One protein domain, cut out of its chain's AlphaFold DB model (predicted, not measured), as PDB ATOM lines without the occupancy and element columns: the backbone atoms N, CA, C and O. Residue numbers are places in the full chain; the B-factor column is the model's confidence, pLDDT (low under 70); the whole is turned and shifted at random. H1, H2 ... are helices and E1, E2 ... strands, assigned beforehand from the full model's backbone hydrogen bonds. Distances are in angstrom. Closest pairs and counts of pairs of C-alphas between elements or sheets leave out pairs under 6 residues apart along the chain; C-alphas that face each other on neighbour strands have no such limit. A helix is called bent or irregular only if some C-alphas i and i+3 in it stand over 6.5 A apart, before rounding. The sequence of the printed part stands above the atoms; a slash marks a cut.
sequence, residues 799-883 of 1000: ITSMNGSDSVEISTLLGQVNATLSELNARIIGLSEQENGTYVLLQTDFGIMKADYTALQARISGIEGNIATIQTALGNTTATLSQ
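This is residues 799 to 883 of the 1000 residues of an uncharacterized protein of Thermogymnomonas acidicola (UniProt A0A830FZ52). Three small three-stranded sheets follow one another along the longest axis in a bent row: E4 to E6 in the middle, E1 to E3 at one end and E7 to E9 at the other. Each sheet is an antiparallel meander, each strand the neighbour of the one before, and the short helix H1 sits at the join of the first two. The printed part has 85 residues with nine named strands and one named helix, in the order E1 E2 E3 H1 E4 E5 E6 E7 E8 E9, and the class is mostly strand. The whole is compact, with a radius of gyration of the C-alphas of 13.0 A and spans of 41 by 28 by 20 A.

Find C-alpha 799 at (166.869, 202.479, 202.130), where E1, residues 799 to 803, begins. E2, residues 807 to 812, and E3, residues 815 to 820, come next, then H1, residues 821 to 824. From C-alpha 827 at (166.495, 192.299, 210.230) E4 runs 20.5 A to residue 834, and E5, residues 837 to 844, runs 21.3 A. E6 is residues 847 to 851, E7 residues 859 to 864 and E8 residues 867 to 872. E9, residues 875 to 880, covers 17.1 A and ends at C-alpha 880 at (178.548, 183.742, 198.096).

In the first sheet, look for N 800 and O 809 at 2.8 A between E1 and E2, and N 810 and O 817 at 2.8 A between E2 and E3. H1 only grazes this sheet with its residues 821 to 824. H1 is also on the sheet E4 E5 E6, at a height over the sheet of 9.4 A. H1 is too short for an O i to N i+4 pair; its 1 O i to N i+3 pair is within hydrogen-bond range. The sheet E4 E5 E6 is strongly twisted, and E4 bends by 52 degrees at residue 830. Here N 829 and O 841 are 2.9 A apart across E4 and E5, and N 842 and O 849 are 2.9 A apart across E5 and E6. The closest C-alphas of E1 and E6, those of Ile 799 and Ala 851, are 4.5 A apart. The closest C-alphas of E4 and E9, those of Ile 828 and Thr 877, are 7.3 A apart. In the third sheet, find N 861 and O 869 at 2.8 A between E7 and E8, and N 870 and O 877 at 2.8 A between E8 and E9. E1 and E9 are apart.

The two C-alphas farthest apart, those of Leu 814 and Gly 865, are 42.5 A apart. The printed part has no cut. No link is long; E6 to E7, with 7 residues, is short, and the others are tight. The mean pLDDT of the printed part is 73.7, and 29 residues are under 70: 803 to 807, 811 to 824, 833 to 838 and 845 to 848.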
ATOM      1  N   ILE A 799     166.023 201.766 201.173       74.88
ATOM      2  CA  ILE A 799     166.869 202.479 202.130       74.88
ATOM      3  C   ILE A 799     168.096 203.013 201.386       74.88
ATOM      4  O   ILE A 799     168.876 202.239 200.823       74.88
ATOM      5  N   THR A 800     168.242 204.335 201.389       72.50
ATOM      6  CA  THR A 800     169.233 205.078 200.593       72.50
ATOM      7  C   THR A 800     170.394 205.626 201.412       72.50
ATOM      8  O   THR A 800     171.502 205.719 200.890       72.50
ATOM      9  N   SER A 801     170.196 205.922 202.699       73.69
ATOM     10  CA  SER A 801     171.288 206.310 203.593       73.69
ATOM     11  C   SER A 801     170.997 205.931 205.049       73.69
ATOM     12  O   SER A 801     169.840 205.789 205.448       73.69
ATOM     13  N   MET A 802     172.054 205.741 205.846       73.69
ATOM     14  CA  MET A 802     171.965 205.702 207.308       73.69
ATOM     15  C   MET A 802     173.017 206.630 207.906       73.69
ATOM     16  O   MET A 802     174.214 206.481 207.640       73.69
ATOM     17  N   ASN A 803     172.570 207.564 208.744       64.00
ATOM     18  CA  ASN A 803     173.437 208.491 209.461       64.00
ATOM     19  C   ASN A 803     173.530 208.053 210.929       64.00
ATOM     20  O   ASN A 803     172.593 208.226 211.711       64.00
ATOM     21  N   GLY A 804     174.677 207.484 211.312       61.72
ATOM     22  CA  GLY A 804     174.914 207.002 212.678       61.72
ATOM     23  C   GLY A 804     174.114 205.741 213.033       61.72
ATOM     24  O   GLY A 804     173.806 204.937 212.159       61.72
ATOM     25  N   SER A 805     173.831 205.541 214.326       56.72
ATOM     26  CA  SER A 805     173.091 204.370 214.830       56.72
ATOM     27  C   SER A 805     171.568 204.494 214.728       56.72
ATOM     28  O   SER A 805     170.889 203.477 214.837       56.72
ATOM     29  N   ASP A 806     171.039 205.703 214.512       59.78
ATOM     30  CA  ASP A 806     169.640 205.978 214.853       59.78
ATOM     31  C   ASP A 806     168.782 206.476 213.687       59.78
ATOM     32  O   ASP A 806     167.575 206.361 213.803       59.78
ATOM     33  N   SER A 807     169.327 206.981 212.568       67.38
ATOM     34  CA  SER A 807     168.508 207.563 211.480       67.38
ATOM     35  C   SER A 807     168.759 206.925 210.109       67.38
ATOM     36  O   SER A 807     169.904 206.661 209.736       67.38
ATOM     37  N   VAL A 808     167.674 206.691 209.369       71.19
ATOM     38  CA  VAL A 808     167.599 206.004 208.074       71.19
ATOM     39  C   VAL A 808     166.776 206.844 207.103       71.19
ATOM     40  O   VAL A 808     165.677 207.276 207.438       71.19
ATOM     41  N   GLU A 809     167.276 207.025 205.886       75.62
ATOM     42  CA  GLU A 809     166.573 207.704 204.796       75.62
ATOM     43  C   GLU A 809     166.027 206.679 203.793       75.62
ATOM     44  O   GLU A 809     166.769 205.861 203.233       75.62
ATOM     45  N   ILE A 810     164.723 206.727 203.549       71.25
ATOM     46  CA  ILE A 810     163.963 205.777 202.740       71.25
ATOM     47  C   ILE A 810     163.440 206.501 201.503       71.25
ATOM     48  O   ILE A 810     162.624 207.414 201.600       71.25
ATOM     49  N   SER A 811     163.881 206.069 200.328       65.81
ATOM     50  CA  SER A 811     163.334 206.508 199.051       65.81
ATOM     51  C   SER A 811     162.150 205.632 198.660       65.81
ATOM     52  O   SER A 811     162.243 204.402 198.583       65.81
ATOM     53  N   THR A 812     161.033 206.288 198.370       58.75
ATOM     54  CA  THR A 812     159.773 205.672 197.941       58.75
ATOM     55  C   THR A 812     159.369 206.197 196.561       58.75
ATOM     56  O   THR A 812     159.984 207.126 196.039       58.75
ATOM     57  N   LEU A 813     158.308 205.638 195.969       44.09
ATOM     58  CA  LEU A 813     157.715 206.144 194.718       44.09
ATOM     59  C   LEU A 813     157.161 207.578 194.836       44.09
ATOM     60  O   LEU A 813     156.900 208.205 193.815       44.09
ATOM     61  N   LEU A 814     156.975 208.082 196.060       42.28
ATOM     62  CA  LEU A 814     156.345 209.372 196.355       42.28
ATOM     63  C   LEU A 814     157.326 210.402 196.950       42.28
ATOM     64  O   LEU A 814     156.933 211.540 197.182       42.28
ATOM     65  N   GLY A 815     158.591 210.026 197.196       52.97
ATOM     66  CA  GLY A 815     159.621 210.910 197.764       52.97
ATOM     67  C   GLY A 815     160.525 210.248 198.812       52.97
ATOM     68  O   GLY A 815     160.471 209.030 199.016       52.97
ATOM     69  N   GLN A 816     161.366 211.058 199.469       64.19
ATOM     70  CA  GLN A 816     162.280 210.641 200.545       64.19
ATOM     71  C   GLN A 816     161.643 210.823 201.933       64.19
ATOM     72  O   GLN A 816     161.007 211.843 202.198       64.19
ATOM     73  N   VAL A 817     161.835 209.849 202.825       64.62
ATOM     74  CA  VAL A 817     161.311 209.828 204.203       64.62
ATOM     75  C   VAL A 817     162.440 209.500 205.180       64.62
ATOM     76  O   VAL A 817     163.245 208.619 204.900       64.62
ATOM     77  N   ASN A 818     162.480 210.149 206.347       67.31
ATOM     78  CA  ASN A 818     163.422 209.824 207.423       67.31
ATOM     79  C   ASN A 818     162.728 209.003 208.520       67.31
ATOM     80  O   ASN A 818     161.647 209.375 208.967       67.31
ATOM     81  N   ALA A 819     163.363 207.922 208.971       66.62
ATOM     82  CA  ALA A 819     162.901 207.051 210.054       66.62
ATOM     83  C   ALA A 819     164.072 206.651 210.963       66.62
ATOM     84  O   ALA A 819     165.234 206.883 210.622       66.62
ATOM     85  N   THR A 820     163.794 206.016 212.100       66.56
ATOM     86  CA  THR A 820     164.825 205.408 212.950       66.56
ATOM     87  C   THR A 820     164.937 203.899 212.761       66.56
ATOM     88  O   THR A 820     163.974 203.206 212.434       66.56
ATOM     89  N   LEU A 821     166.132 203.354 213.004       63.72
ATOM     90  CA  LEU A 821     166.391 201.911 212.893       63.72
ATOM     91  C   LEU A 821     165.506 201.092 213.856       63.72
ATOM     92  O   LEU A 821     165.069 199.990 213.524       63.72
ATOM     93  N   SER A 822     165.226 201.658 215.036       64.12
ATOM     94  CA  SER A 822     164.321 201.097 216.042       64.12
ATOM     95  C   SER A 822     162.864 201.080 215.596       64.12
ATOM     96  O   SER A 822     162.154 200.139 215.932       64.12
ATOM     97  N   GLU A 823     162.422 202.081 214.832       67.50
ATOM     98  CA  GLU A 823     161.055 202.133 214.301       67.50
ATOM     99  C   GLU A 823     160.837 201.105 213.190       67.50
ATOM    100  O   GLU A 823     159.744 200.567 213.068       67.50
ATOM    101  N   LEU A 824     161.871 200.790 212.402       69.31
ATOM    102  CA  LEU A 824     161.770 199.794 211.332       69.31
ATOM    103  C   LEU A 824     161.781 198.344 211.842       69.31
ATOM    104  O   LEU A 824     161.317 197.455 211.126       69.31
ATOM    105  N   ASN A 825     162.356 198.083 213.024       72.06
ATOM    106  CA  ASN A 825     162.614 196.729 213.540       72.06
ATOM    107  C   ASN A 825     163.247 195.809 212.472       72.06
ATOM    108  O   ASN A 825     162.834 194.672 212.233       72.06
ATOM    109  N   ALA A 826     164.221 196.354 211.742       75.75
ATOM    110  CA  ALA A 826     164.758 195.724 210.547       75.75
ATOM    111  C   ALA A 826     165.715 194.568 210.882       75.75
ATOM    112  O   ALA A 826     166.667 194.731 211.645       75.75
ATOM    113  N   ARG A 827     165.534 193.414 210.231       77.81
ATOM    114  CA  ARG A 827     166.495 192.299 210.230       77.81
ATOM    115  C   ARG A 827     166.852 191.872 208.815       77.81
ATOM    116  O   ARG A 827     165.990 191.816 207.941       77.81
ATOM    117  N   ILE A 828     168.108 191.503 208.594       80.50
ATOM    118  CA  ILE A 828     168.554 190.972 207.300       80.50
ATOM    119  C   ILE A 828     167.932 189.591 207.079       80.50
ATOM    120  O   ILE A 828     168.063 188.707 207.924       80.50
ATOM    121  N   ILE A 829     167.277 189.408 205.932       77.75
ATOM    122  CA  ILE A 829     166.663 188.130 205.535       77.75
ATOM    123  C   ILE A 829     167.278 187.515 204.276       77.75
ATOM    124  O   ILE A 829     167.031 186.347 203.993       77.75
ATOM    125  N   GLY A 830     168.088 188.263 203.524       72.38
ATOM    126  CA  GLY A 830     168.774 187.729 202.350       72.38
ATOM    127  C   GLY A 830     169.380 188.805 201.459       72.38
ATOM    128  O   GLY A 830     169.397 189.984 201.808       72.38
ATOM    129  N   LEU A 831     169.866 188.381 200.294       75.94
ATOM    130  CA  LEU A 831     170.367 189.248 199.228       75.94
ATOM    131  C   LEU A 831     169.572 188.989 197.945       75.94
ATOM    132  O   LEU A 831     169.191 187.849 197.681       75.94
ATOM    133  N   SER A 832     169.348 190.033 197.146       71.81
ATOM    134  CA  SER A 832     168.724 189.934 195.821       71.81
ATOM    135  C   SER A 832     169.636 190.548 194.768       71.81
ATOM    136  O   SER A 832     169.969 191.726 194.863       71.81
ATOM    137  N   GLU A 833     169.972 189.777 193.738       66.00
ATOM    138  CA  GLU A 833     170.609 190.276 192.514       66.00
ATOM    139  C   GLU A 833     169.535 190.762 191.536       66.00
ATOM    140  O   GLU A 833     168.542 190.067 191.307       66.00
ATOM    141  N   GLN A 834     169.707 191.963 190.987       65.44
ATOM    142  CA  GLN A 834     168.879 192.520 189.912       65.44
ATOM    143  C   GLN A 834     169.787 193.161 188.851       65.44
ATOM    144  O   GLN A 834     170.971 193.370 189.110       65.44
ATOM    145  N   GLU A 835     169.249 193.508 187.673       60.84
ATOM    146  CA  GLU A 835     170.027 194.119 186.570       60.84
ATOM    147  C   GLU A 835     170.849 195.347 187.005       60.84
ATOM    148  O   GLU A 835     171.925 195.588 186.465       60.84
ATOM    149  N   ASN A 836     170.385 196.074 188.029       58.53
ATOM    150  CA  ASN A 836     171.007 197.303 188.527       58.53
ATOM    151  C   ASN A 836     171.862 197.117 189.801       58.53
ATOM    152  O   ASN A 836     172.226 198.112 190.424       58.53
ATOM    153  N   GLY A 837     172.168 195.880 190.219       65.69
ATOM    154  CA  GLY A 837     173.059 195.589 191.355       65.69
ATOM    155  C   GLY A 837     172.496 194.607 192.392       65.69
ATOM    156  O   GLY A 837     171.372 194.113 192.274       65.69
ATOM    157  N   THR A 838     173.296 194.318 193.423       69.06
ATOM    158  CA  THR A 838     172.932 193.433 194.543       69.06
ATOM    159  C   THR A 838     172.430 194.250 195.735       69.06
ATOM    160  O   THR A 838     173.148 195.110 196.242       69.06
ATOM    161  N   TYR A 839     171.227 193.941 196.223       78.81
ATOM    162  CA  TYR A 839     170.582 194.622 197.352       78.81
ATOM    163  C   TYR A 839     170.474 193.719 198.580       78.81
ATOM    164  O   TYR A 839     170.294 192.502 198.455       78.81
ATOM    165  N   VAL A 840     170.508 194.322 199.769       78.31
ATOM    166  CA  VAL A 840     170.200 193.639 201.032       78.31
ATOM    167  C   VAL A 840     168.693 193.662 201.261       78.31
ATOM    168  O   VAL A 840     168.081 194.727 201.258       78.31
ATOM    169  N   LEU A 841     168.091 192.489 201.455       77.88
ATOM    170  CA  LEU A 841     166.683 192.356 201.814       77.88
ATOM    171  C   LEU A 841     166.539 192.412 203.331       77.88
ATOM    172  O   LEU A 841     167.140 191.611 204.057       77.88
ATOM    173  N   LEU A 842     165.711 193.338 203.794       78.75
ATOM    174  CA  LEU A 842     165.399 193.540 205.198       78.75
ATOM    175  C   LEU A 842     163.942 193.183 205.441       78.75
ATOM    176  O   LEU A 842     163.057 193.720 204.782       78.75
ATOM    177  N   GLN A 843     163.684 192.304 206.401       78.44
ATOM    178  CA  GLN A 843     162.353 192.194 206.972       78.44
ATOM    179  C   GLN A 843     162.212 193.254 208.047       78.44
ATOM    180  O   GLN A 843     162.996 193.282 208.990       78.44
ATOM    181  N   THR A 844     161.218 194.106 207.873       75.31
ATOM    182  CA  THR A 844     160.832 195.159 208.809       75.31
ATOM    183  C   THR A 844     159.426 194.870 209.318       75.31
ATOM    184  O   THR A 844     158.712 194.045 208.729       75.31
ATOM    185  N   ASP A 845     158.994 195.588 210.350       68.88
ATOM    186  CA  ASP A 845     157.589 195.563 210.780       68.88
ATOM    187  C   ASP A 845     156.640 196.091 209.683       68.88
ATOM    188  O   ASP A 845     155.441 195.818 209.707       68.88
ATOM    189  N   PHE A 846     157.184 196.761 208.661       62.59
ATOM    190  CA  PHE A 846     156.460 197.337 207.528       62.59
ATOM    191  C   PHE A 846     156.597 196.526 206.223       62.59
ATOM    192  O   PHE A 846     156.180 196.989 205.161       62.59
ATOM    193  N   GLY A 847     157.152 195.308 206.274       64.12
ATOM    194  CA  GLY A 847     157.326 194.420 205.115       64.12
ATOM    195  C   GLY A 847     158.782 194.251 204.664       64.12
ATOM    196  O   GLY A 847     159.717 194.553 205.409       64.12
ATOM    197  N   ILE A 848     158.989 193.707 203.458       69.75
ATOM    198  CA  ILE A 848     160.336 193.494 202.907       69.75
ATOM    199  C   ILE A 848     160.827 194.779 202.229       69.75
ATOM    200  O   ILE A 848     160.301 195.192 201.197       69.75
ATOM    201  N   MET A 849     161.875 195.376 202.783       81.31
ATOM    202  CA  MET A 849     162.559 196.536 202.210       81.31
ATOM    203  C   MET A 849     163.880 196.126 201.557       81.31
ATOM    204  O   MET A 849     164.476 195.104 201.910       81.31
ATOM    205  N   LYS A 850     164.346 196.938 200.604       80.19
ATOM    206  CA  LYS A 850     165.681 196.806 200.005       80.19
ATOM    207  C   LYS A 850     166.594 197.876 200.580       80.19
ATOM    208  O   LYS A 850     166.159 198.998 200.798       80.19
ATOM    209  N   ALA A 851     167.863 197.554 200.768       78.94
ATOM    210  CA  ALA A 851     168.880 198.529 201.126       78.94
ATOM    211  C   ALA A 851     170.104 198.368 200.228       78.94
ATOM    212  O   ALA A 851     170.522 197.242 199.927       78.94
ATOM    213  N   ASP A 852     170.680 199.498 199.822       75.69
ATOM    214  CA  ASP A 852     172.019 199.512 199.244       75.69
ATOM    215  C   ASP A 852     173.046 199.139 200.332       75.69
ATOM    216  O   ASP A 852     172.901 199.472 201.513       75.69
ATOM    217  N   TYR A 853     174.102 198.426 199.954       73.00
ATOM    218  CA  TYR A 853     175.168 198.056 200.880       73.00
ATOM    219  C   TYR A 853     175.938 199.273 201.412       73.00
ATOM    220  O   TYR A 853     176.422 199.241 202.547       73.00
ATOM    221  N   THR A 854     176.024 200.350 200.625       70.81
ATOM    222  CA  THR A 854     176.594 201.636 201.055       70.81
ATOM    223  C   THR A 854     175.743 202.276 202.145       70.81
ATOM    224  O   THR A 854     176.285 202.718 203.160       70.81
ATOM    225  N   ALA A 855     174.415 202.216 201.998       74.88
ATOM    226  CA  ALA A 855     173.474 202.685 203.006       74.88
ATOM    227  C   ALA A 855     173.630 201.912 204.324       74.88
ATOM    228  O   ALA A 855     173.538 202.510 205.388       74.88
ATOM    229  N   LEU A 856     173.949 200.610 204.266       76.44
ATOM    230  CA  LEU A 856     174.154 199.756 205.446       76.44
ATOM    231  C   LEU A 856     175.583 199.740 206.023       76.44
ATOM    232  O   LEU A 856     175.845 198.979 206.964       76.44
ATOM    233  N   GLN A 857     176.505 200.543 205.474       76.50
ATOM    234  CA  GLN A 857     177.938 200.542 205.821       76.50
ATOM    235  C   GLN A 857     178.555 199.128 205.784       76.50
ATOM    236  O   GLN A 857     179.364 198.750 206.637       76.50
ATOM    237  N   ALA A 858     178.128 198.313 204.816       79.94
ATOM    238  CA  ALA A 858     178.497 196.909 204.748       79.94
ATOM    239  C   ALA A 858     179.968 196.723 204.338       79.94
ATOM    240  O   ALA A 858     180.434 197.316 203.366       79.94
ATOM    241  N   ARG A 859     180.694 195.846 205.042       84.25
ATOM    242  CA  ARG A 859     182.076 195.454 204.704       84.25
ATOM    243  C   ARG A 859     182.283 193.951 204.818       84.25
ATOM    244  O   ARG A 859     181.715 193.301 205.695       84.25
ATOM    245  N   ILE A 860     183.149 193.397 203.973       86.50
ATOM    246  CA  ILE A 860     183.566 191.996 204.093       86.50
ATOM    247  C   ILE A 860     184.539 191.878 205.270       86.50
ATOM    248  O   ILE A 860     185.553 192.568 205.324       86.50
ATOM    249  N   SER A 861     184.212 191.005 206.220       86.06
ATOM    250  CA  SER A 861     185.000 190.755 207.436       86.06
ATOM    251  C   SER A 861     185.827 189.466 207.368       86.06
ATOM    252  O   SER A 861     186.796 189.321 208.107       86.06
ATOM    253  N   GLY A 862     185.482 188.549 206.461       85.62
ATOM    254  CA  GLY A 862     186.221 187.310 206.227       85.62
ATOM    255  C   GLY A 862     185.688 186.549 205.016       85.62
ATOM    256  O   GLY A 862     184.542 186.750 204.611       85.62
ATOM    257  N   ILE A 863     186.522 185.686 204.438       90.19
ATOM    258  CA  ILE A 863     186.176 184.814 203.309       90.19
ATOM    259  C   ILE A 863     186.637 183.399 203.642       90.19
ATOM    260  O   ILE A 863     187.791 183.208 204.028       90.19
ATOM    261  N   GLU A 864     185.747 182.426 203.463       88.75
ATOM    262  CA  GLU A 864     186.034 181.002 203.606       88.75
ATOM    263  C   GLU A 864     185.358 180.223 202.467       88.75
ATOM    264  O   GLU A 864     184.134 180.201 202.316       88.75
ATOM    265  N   GLY A 865     186.177 179.629 201.602       88.31
ATOM    266  CA  GLY A 865     185.756 179.015 200.353       88.31
ATOM    267  C   GLY A 865     185.045 180.000 199.428       88.31
ATOM    268  O   GLY A 865     185.612 181.002 198.993       88.31
ATOM    269  N   ASN A 866     183.791 179.683 199.109       86.12
ATOM    270  CA  ASN A 866     182.919 180.494 198.269       86.12
ATOM    271  C   ASN A 866     182.008 181.434 199.069       86.12
ATOM    272  O   ASN A 866     181.153 182.056 198.446       86.12
ATOM    273  N   ILE A 867     182.155 181.544 200.396       87.75
ATOM    274  CA  ILE A 867     181.290 182.357 201.263       87.75
ATOM    275  C   ILE A 867     182.091 183.513 201.879       87.75
ATOM    276  O   ILE A 867     183.144 183.318 202.482       87.75
ATOM    277  N   ALA A 868     181.564 184.727 201.756       87.25
ATOM    278  CA  ALA A 868     182.027 185.925 202.438       87.25
ATOM    279  C   ALA A 868     181.120 186.237 203.637       87.25
ATOM    280  O   ALA A 868     179.894 186.239 203.514       87.25
ATOM    281  N   THR A 869     181.721 186.545 204.787       88.31
ATOM    282  CA  THR A 869     181.010 187.085 205.954       88.31
ATOM    283  C   THR A 869     180.983 188.605 205.862       88.31
ATOM    284  O   THR A 869     182.030 189.258 205.886       88.31
ATOM    285  N   ILE A 870     179.788 189.177 205.777       86.19
ATOM    286  CA  ILE A 870     179.542 190.610 205.630       86.19
ATOM    287  C   ILE A 870     179.103 191.167 206.979       86.19
ATOM    288  O   ILE A 870     178.125 190.705 207.561       86.19
ATOM    289  N   GLN A 871     179.810 192.180 207.459       84.31
ATOM    290  CA  GLN A 871     179.423 192.953 208.629       84.31
ATOM    291  C   GLN A 871     178.665 194.201 208.178       84.31
ATOM    292  O   GLN A 871     179.173 194.952 207.348       84.31
ATOM    293  N   THR A 872     177.480 194.432 208.739       81.62
ATOM    294  CA  THR A 872     176.648 195.626 208.504       81.62
ATOM    295  C   THR A 872     176.314 196.312 209.829       81.62
ATOM    296  O   THR A 872     176.531 195.730 210.897       81.62
ATOM    297  N   ALA A 873     175.732 197.512 209.782       75.38
ATOM    298  CA  ALA A 873     175.211 198.174 210.983       75.38
ATOM    299  C   ALA A 873     174.067 197.394 211.673       75.38
ATOM    300  O   ALA A 873     173.867 197.547 212.873       75.38
ATOM    301  N   LEU A 874     173.360 196.523 210.939       73.38
ATOM    302  CA  LEU A 874     172.256 195.689 211.442       73.38
ATOM    303  C   LEU A 874     172.703 194.294 211.921       73.38
ATOM    304  O   LEU A 874     171.882 193.504 212.381       73.38
ATOM    305  N   GLY A 875     173.996 193.968 211.808       74.38
ATOM    306  CA  GLY A 875     174.560 192.668 212.179       74.38
ATOM    307  C   GLY A 875     175.333 191.986 211.048       74.38
ATOM    308  O   GLY A 875     175.572 192.566 209.985       74.38
ATOM    309  N   ASN A 876     175.756 190.742 211.291       81.19
ATOM    310  CA  ASN A 876     176.511 189.951 210.318       81.19
ATOM    311  C   ASN A 876     175.568 189.128 209.431       81.19
ATOM    312  O   ASN A 876     174.616 188.527 209.923       81.19
ATOM    313  N   THR A 877     175.881 189.041 208.142       83.88
ATOM    314  CA  THR A 877     175.241 188.131 207.183       83.88
ATOM    315  C   THR A 877     176.307 187.436 206.333       83.88
ATOM    316  O   THR A 877     177.495 187.746 206.438       83.88
ATOM    317  N   THR A 878     175.914 186.479 205.501       83.19
ATOM    318  CA  THR A 878     176.817 185.790 204.576       83.19
ATOM    319  C   THR A 878     176.323 185.910 203.140       83.19
ATOM    320  O   THR A 878     175.126 186.009 202.877       83.19
ATOM    321  N   ALA A 879     177.261 185.917 202.199       80.81
ATOM    322  CA  ALA A 879     176.982 185.914 200.768       80.81
ATOM    323  C   ALA A 879     177.968 185.001 200.063       80.81
ATOM    324  O   ALA A 879     179.113 184.874 200.494       80.81
ATOM    325  N   THR A 880     177.566 184.401 198.951       86.06
ATOM    326  CA  THR A 880     178.548 183.742 198.096       86.06
ATOM    327  C   THR A 880     179.398 184.777 197.358       86.06
ATOM    328  O   THR A 880     178.942 185.878 197.049       86.06
ATOM    329  N   LEU A 881     180.637 184.424 197.028       85.19
ATOM    330  CA  LEU A 881     181.523 185.278 196.232       85.19
ATOM    331  C   LEU A 881     180.929 185.594 194.850       85.19
ATOM    332  O   LEU A 881     181.141 186.689 194.336       85.19
ATOM    333  N   SER A 882     180.121 184.684 194.296       82.44
ATOM    334  CA  SER A 882     179.348 184.931 193.073       82.44
ATOM    335  C   SER A 882     178.324 186.051 193.264       82.44
ATOM    336  O   SER A 882     178.271 186.960 192.442       82.44
ATOM    337  N   GLN A 883     177.576 186.044 194.376       80.94
ATOM    338  CA  GLN A 883     176.568 187.073 194.677       80.94
ATOM    339  C   GLN A 883     177.151 188.471 194.889       80.94
ATOM    340  O   GLN A 883     176.469 189.484 194.726       80.94
TER     341      GLN A 883